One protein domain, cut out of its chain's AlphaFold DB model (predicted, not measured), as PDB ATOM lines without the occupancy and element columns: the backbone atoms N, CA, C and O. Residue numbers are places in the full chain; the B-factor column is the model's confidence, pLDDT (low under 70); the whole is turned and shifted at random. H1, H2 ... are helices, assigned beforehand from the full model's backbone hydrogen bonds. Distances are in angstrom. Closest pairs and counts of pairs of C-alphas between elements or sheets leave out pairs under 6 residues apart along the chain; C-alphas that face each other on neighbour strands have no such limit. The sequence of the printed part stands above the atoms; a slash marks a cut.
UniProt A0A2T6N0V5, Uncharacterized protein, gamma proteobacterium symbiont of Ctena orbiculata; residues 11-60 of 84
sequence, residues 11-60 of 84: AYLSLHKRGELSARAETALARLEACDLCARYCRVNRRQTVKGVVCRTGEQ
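Overview. This is residues 11 to 60 of the 84 residues of an uncharacterized protein of gamma proteobacterium symbiont of Ctena orbiculata (UniProt A0A2T6N0V5). One straight helix, H2, makes the shaft of an elongated model; the short H1 is set crosswise at its start, making a corner, and residues 35 to 60 wind into a head of loops at its other end. The printed part has 50 residues with two named helices, H1 then H2, and no named strand. Its class is all helix, though only 22 residues are in named elements. It is loose, with a radius of gyration of the C-alphas of 12.9 A, and spans 38 by 20 by 15 A.

Along the chain. H2, residues 20 to 34, runs 22.2 A from C-alpha 20 at (48.822, 43.648, 76.661) to C-alpha 34 at (58.809, 23.912, 78.214). H1, residues 11 to 17, begins at C-alpha 11 at (43.544, 46.567, 86.194) and measures 10.2 A.

Arrangement. H2 and H1 only just touch, with 3 pairs of C-alphas within 8 A, and touch only at the corner by their tight link. H2 does so with residues 21 to 22 alone; the closest C-alphas, of Leu 15 and Leu 21, are 5.1 A apart. Their lines are about perpendicular, at 81 degrees. Every O i to N i+4 pair is within hydrogen-bond range in H1, and 9 of 11 in H2.

Size, cuts and confidence. The C-alphas farthest apart, of Lys 17 and Gly 52, are 38.2 A apart. The printed part has no cut, and no printed residue is under 70 in pLDDT.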
ATOM      1  N   ALA A  11      42.364  46.347  87.039       93.38
ATOM      2  CA  ALA A  11      43.544  46.567  86.194       93.38
ATOM      3  C   ALA A  11      43.577  45.702  84.914       93.38
ATOM      4  O   ALA A  11      44.136  46.122  83.896       93.38
ATOM      5  N   TYR A  12      42.945  44.520  84.930       93.81
ATOM      6  CA  TYR A  12      42.856  43.645  83.758       93.81
ATOM      7  C   TYR A  12      42.070  44.274  82.595       93.81
ATOM      8  O   TYR A  12      42.401  44.008  81.443       93.81
ATOM      9  N   LEU A  13      41.095  45.154  82.859       95.69
ATOM     10  CA  LEU A  13      40.346  45.860  81.809       95.69
ATOM     11  C   LEU A  13      41.251  46.834  81.048       95.69
ATOM     12  O   LEU A  13      41.215  46.894  79.820       95.69
ATOM     13  N   SER A  14      42.115  47.555  81.764       95.25
ATOM     14  CA  SER A  14      43.104  48.463  81.173       95.25
ATOM     15  C   SER A  14      44.213  47.714  80.425       95.25
ATOM     16  O   SER A  14      44.713  48.211  79.419       95.25
ATOM     17  N   LEU A  15      44.586  46.511  80.880       97.00
ATOM     18  CA  LEU A  15      45.503  45.612  80.163       97.00
ATOM     19  C   LEU A  15      44.863  45.029  78.893       97.00
ATOM     20  O   LEU A  15      45.533  44.919  77.869       97.00
ATOM     21  N   HIS A  16      43.573  44.688  78.940       97.19
ATOM     22  CA  HIS A  16      42.822  44.182  77.792       97.19
ATOM     23  C   HIS A  16      42.640  45.256  76.712       97.19
ATOM     24  O   HIS A  16      43.005  45.026  75.563       97.19
ATOM     25  N   LYS A  17      42.189  46.465  77.088       97.25
ATOM     26  CA  LYS A  17      42.022  47.609  76.165       97.25
ATOM     27  C   LYS A  17      43.310  47.999  75.427       97.25
ATOM     28  O   LYS A  17      43.234  48.536  74.329       97.25
ATOM     29  N   ARG A  18      44.485  47.738  76.015       97.50
ATOM     30  CA  ARG A  18      45.805  48.003  75.412       97.50
ATOM     31  C   ARG A  18      46.418  46.787  74.698       97.50
ATOM     32  O   ARG A  18      47.592  46.836  74.349       97.50
ATOM     33  N   GLY A  19      45.690  45.677  74.551       97.94
ATOM     34  CA  GLY A  19      46.177  44.426  73.941       97.94
ATOM     35  C   GLY A  19      47.192  43.632  74.780       97.94
ATOM     36  O   GLY A  19      47.393  42.443  74.541       97.94
ATOM     37  N   GLU A  20      47.782  44.241  75.813       98.25
ATOM     38  CA  GLU A  20      48.822  43.648  76.661       98.25
ATOM     39  C   GLU A  20      48.373  42.344  77.344       98.25
ATOM     40  O   GLU A  20      49.180  41.437  77.540       98.25
ATOM     41  N   LEU A  21      47.082  42.214  77.670       97.81
ATOM     42  CA  LEU A  21      46.534  40.970  78.218       97.81
ATOM     43  C   LEU A  21      46.634  39.794  77.224       97.81
ATOM     44  O   LEU A  21      46.929  38.682  77.657       97.81
ATOM     45  N   SER A  22      46.449  40.037  75.918       98.06
ATOM     46  CA  SER A  22      46.580  39.002  74.875       98.06
ATOM     47  C   SER A  22      48.034  38.572  74.721       98.06
ATOM     48  O   SER A  22      48.344  37.396  74.886       98.06
ATOM     49  N   ALA A  23      48.951  39.533  74.569       98.38
ATOM     50  CA  ALA A  23      50.383  39.251  74.445       98.38
ATOM     51  C   ALA A  23      50.943  38.473  75.656       98.38
ATOM     52  O   ALA A  23      51.760  37.559  75.509       98.38
ATOM     53  N   ARG A  24      50.471  38.787  76.874       97.50
ATOM     54  CA  ARG A  24      50.801  38.029  78.096       97.50
ATOM     55  C   ARG A  24      50.230  36.604  78.065       97.50
ATOM     56  O   ARG A  24      50.927  35.681  78.484       97.50
ATOM     57  N   ALA A  25      49.004  36.416  77.574       96.44
ATOM     58  CA  ALA A  25      48.380  35.099  77.440       96.44
ATOM     59  C   ALA A  25      49.089  34.229  76.386       96.44
ATOM     60  O   ALA A  25      49.424  33.084  76.672       96.44
ATOM     61  N   GLU A  26      49.412  34.786  75.218       97.69
ATOM     62  CA  GLU A  26      50.200  34.134  74.160       97.69
ATOM     63  C   GLU A  26      51.588  33.711  74.672       97.69
ATOM     64  O   GLU A  26      51.999  32.563  74.499       97.69
ATOM     65  N   THR A  27      52.271  34.598  75.409       97.62
ATOM     66  CA  THR A  27      53.550  34.287  76.074       97.62
ATOM     67  C   THR A  27      53.405  33.137  77.078       97.62
ATOM     68  O   THR A  27      54.267  32.260  77.154       97.62
ATOM     69  N   ALA A  28      52.319  33.111  77.857       95.31
ATOM     70  CA  ALA A  28      52.051  32.031  78.803       95.31
ATOM     71  C   ALA A  28      51.753  30.698  78.093       95.31
ATOM     72  O   ALA A  28      52.252  29.665  78.534       95.31
ATOM     73  N   LEU A  29      51.014  30.718  76.977       95.25
ATOM     74  CA  LEU A  29      50.735  29.535  76.156       95.25
ATOM     75  C   LEU A  29      52.015  28.948  75.548       95.25
ATOM     76  O   LEU A  29      52.244  27.748  75.672       95.25
ATOM     77  N   ALA A  30      52.897  29.780  74.982       96.81
ATOM     78  CA  ALA A  30      54.193  29.327  74.466       96.81
ATOM     79  C   ALA A  30      55.051  28.662  75.562       96.81
ATOM     80  O   ALA A  30      55.650  27.606  75.355       96.81
ATOM     81  N   ARG A  31      55.044  29.215  76.784       95.94
ATOM     82  CA  ARG A  31      55.762  28.644  77.939       95.94
ATOM     83  C   ARG A  31      55.250  27.265  78.370       95.94
ATOM     84  O   ARG A  31      55.978  26.557  79.062       95.94
ATOM     85  N   LEU A  32      54.058  26.830  77.952       94.12
ATOM     86  CA  LEU A  32      53.565  25.470  78.216       94.12
ATOM     87  C   LEU A  32      54.358  24.382  77.476       94.12
ATOM     88  O   LEU A  32      54.312  23.226  77.899       94.12
ATOM     89  N   GLU A  33      55.096  24.730  76.418       94.81
ATOM     90  CA  GLU A  33      55.928  23.789  75.654       94.81
ATOM     91  C   GLU A  33      57.192  23.363  76.412       94.81
ATOM     92  O   GLU A  33      57.694  22.264  76.193       94.81
ATOM     93  N   ALA A  34      57.660  24.189  77.352       94.62
ATOM     94  CA  ALA A  34      58.809  23.912  78.214       94.62
ATOM     95  C   ALA A  34      58.532  24.359  79.662       94.62
ATOM     96  O   ALA A  34      59.272  25.166  80.238       94.62
ATOM     97  N   CYS A  35      57.445  23.832  80.245       92.56
ATOM     98  CA  CYS A  35      56.742  24.438  81.379       92.56
ATOM     99  C   CYS A  35      57.620  24.877  82.565       92.56
ATOM    100  O   CYS A  35      58.144  24.064  83.331       92.56
ATOM    101  N   ASP A  36      57.661  26.192  82.769       93.69
ATOM    102  CA  ASP A  36      58.265  26.897  83.902       93.69
ATOM    103  C   ASP A  36      57.227  27.673  84.747       93.69
ATOM    104  O   ASP A  36      57.586  28.395  85.672       93.69
ATOM    105  N   LEU A  37      55.934  27.506  84.439       91.31
ATOM    106  CA  LEU A  37      54.809  28.177  85.102       91.31
ATOM    107  C   LEU A  37      54.358  27.503  86.408       91.31
ATOM    108  O   LEU A  37      53.616  28.102  87.181       91.31
ATOM    109  N   CYS A  38      54.757  26.254  86.665       89.75
ATOM    110  CA  CYS A  38      54.495  25.598  87.947       89.75
ATOM    111  C   CYS A  38      55.697  25.705  88.885       89.75
ATOM    112  O   CYS A  38      56.841  25.662  88.442       89.75
ATOM    113  N   ALA A  39      55.437  25.683  90.195       89.94
ATOM    114  CA  ALA A  39      56.461  25.694  91.247       89.94
ATOM    115  C   ALA A  39      57.469  24.520  91.197       89.94
ATOM    116  O   ALA A  39      58.428  24.496  91.959       89.94
ATOM    117  N   ARG A  40      57.256  23.529  90.319       89.81
ATOM    118  CA  ARG A  40      58.180  22.407  90.074       89.81
ATOM    119  C   ARG A  40      59.093  22.614  88.860       89.81
ATOM    120  O   ARG A  40      59.922  21.747  88.619       89.81
ATOM    121  N   TYR A  41      58.899  23.680  88.075       91.31
ATOM    122  CA  TYR A  41      59.636  23.979  86.837       91.31
ATOM    123  C   TYR A  41      59.834  22.748  85.941       91.31
ATOM    124  O   TYR A  41      60.943  22.451  85.507       91.31
ATOM    125  N   CYS A  42      58.769  21.974  85.713       90.31
ATOM    126  CA  CYS A  42      58.900  20.599  85.229       90.31
ATOM    127  C   CYS A  42      59.393  20.454  83.778       90.31
ATOM    128  O   CYS A  42      59.647  19.330  83.362       90.31
ATOM    129  N   ARG A  43      59.489  21.545  83.002       92.62
ATOM    130  CA  ARG A  43      59.985  21.626  81.608       92.62
ATOM    131  C   ARG A  43      59.313  20.721  80.562       92.62
ATOM    132  O   ARG A  43      59.644  20.820  79.390       92.62
ATOM    133  N   VAL A  44      58.343  19.897  80.947       92.12
ATOM    134  CA  VAL A  44      57.513  19.090  80.037       92.12
ATOM    135  C   VAL A  44      56.664  19.957  79.102       92.12
ATOM    136  O   VAL A  44      56.187  21.026  79.498       92.12
ATOM    137  N   ASN A  45      56.405  19.438  77.898       93.25
ATOM    138  CA  ASN A  45      55.480  20.028  76.936       93.25
ATOM    139  C   ASN A  45      54.030  19.623  77.257       93.25
ATOM    140  O   ASN A  45      53.592  18.513  76.947       93.25
ATOM    141  N   ARG A  46      53.267  20.541  77.858       91.81
ATOM    142  CA  ARG A  46      51.861  20.311  78.244       91.81
ATOM    143  C   ARG A  46      50.868  20.369  77.082       91.81
ATOM    144  O   ARG A  46      49.712  19.996  77.277       91.81
ATOM    145  N   ARG A  47      51.297  20.838  75.907       92.62
ATOM    146  CA  ARG A  47      50.473  20.915  74.688       92.62
ATOM    147  C   ARG A  47      50.396  19.564  73.968       92.62
ATOM    148  O   ARG A  47      49.453  19.316  73.231       92.62
ATOM    149  N   GLN A  48      51.366  18.673  74.206       91.38
ATOM    150  CA  GLN A  48      51.409  17.335  73.603       91.38
ATOM    151  C   GLN A  48      50.741  16.254  74.464       91.38
ATOM    152  O   GLN A  48      49.994  15.426  73.945       91.38
ATOM    153  N   THR A  49      51.016  16.206  75.773       83.25
ATOM    154  CA  THR A  49      50.414  15.191  76.652       83.25
ATOM    155  C   THR A  49      50.449  15.575  78.131       83.25
ATOM    156  O   THR A  49      51.330  16.298  78.587       83.25
ATOM    157  N   VAL A  50      49.508  15.021  78.902       84.12
ATOM    158  CA  VAL A  50      49.515  15.054  80.375       84.12
ATOM    159  C   VAL A  50      50.229  13.846  80.999       84.12
ATOM    160  O   VAL A  50      50.460  13.823  82.209       84.12
ATOM    161  N   LYS A  51      50.606  12.834  80.202       81.00
ATOM    162  CA  LYS A  51      51.357  11.667  80.694       81.00
ATOM    163  C   LYS A  51      52.740  12.108  81.187       81.00
ATOM    164  O   LYS A  51      53.459  12.804  80.484       81.00
ATOM    165  N   GLY A  52      53.098  11.723  82.413       76.38
ATOM    166  CA  GLY A  52      54.344  12.147  83.070       76.38
ATOM    167  C   GLY A  52      54.326  13.569  83.657       76.38
ATOM    168  O   GLY A  52      55.255  13.942  84.371       76.38
ATOM    169  N   VAL A  53      53.272  14.365  83.435       85.25
ATOM    170  CA  VAL A  53      53.164  15.715  84.006       85.25
ATOM    171  C   VAL A  53      52.772  15.622  85.483       85.25
ATOM    172  O   VAL A  53      51.641  15.282  85.819       85.25
ATOM    173  N   VAL A  54      53.695  15.971  86.386       82.81
ATOM    174  CA  VAL A  54      53.521  15.806  87.848       82.81
ATOM    175  C   VAL A  54      52.288  16.535  88.405       82.81
ATOM    176  O   VAL A  54      51.652  16.030  89.325       82.81
ATOM    177  N   CYS A  55      51.913  17.694  87.851       87.62
ATOM    178  CA  CYS A  55      50.707  18.424  88.275       87.62
ATOM    179  C   CYS A  55      49.400  17.910  87.641       87.62
ATOM    180  O   CYS A  55      48.337  18.415  87.982       87.62
ATOM    181  N   ARG A  56      49.468  16.923  86.732       87.62
ATOM    182  CA  ARG A  56      48.316  16.315  86.037       87.62
ATOM    183  C   ARG A  56      47.451  17.318  85.248       87.62
ATOM    184  O   ARG A  56      46.259  17.098  85.071       87.62
ATOM    185  N   THR A  57      48.046  18.412  84.765       88.94
ATOM    186  CA  THR A  57      47.364  19.487  84.017       88.94
ATOM    187  C   THR A  57      47.965  19.641  82.623       88.94
ATOM    188  O   THR A  57      49.190  19.658  82.489       88.94
ATOM    189  N   GLY A  58      47.116  19.776  81.602       90.62
ATOM    190  CA  GLY A  58      47.524  20.052  80.220       90.62
ATOM    191  C   GLY A  58      47.555  21.547  79.898       90.62
ATOM    192  O   GLY A  58      47.795  22.376  80.777       90.62
ATOM    193  N   GLU A  59      47.308  21.870  78.628       92.38
ATOM    194  CA  GLU A  59      47.077  23.237  78.134       92.38
ATOM    195  C   GLU A  59      45.722  23.806  78.587       92.38
ATOM    196  O   GLU A  59      45.631  24.977  78.947       92.38
ATOM    197  N   GLN A  60      44.679  22.973  78.624       90.50
ATOM    198  CA  GLN A  60      43.336  23.380  79.039       90.50
ATOM    199  C   GLN A  60      43.154  23.303  80.562       90.50
ATOM    200  O   GLN A  60      43.665  22.397  81.228       90.50
TER     201      GLN A  60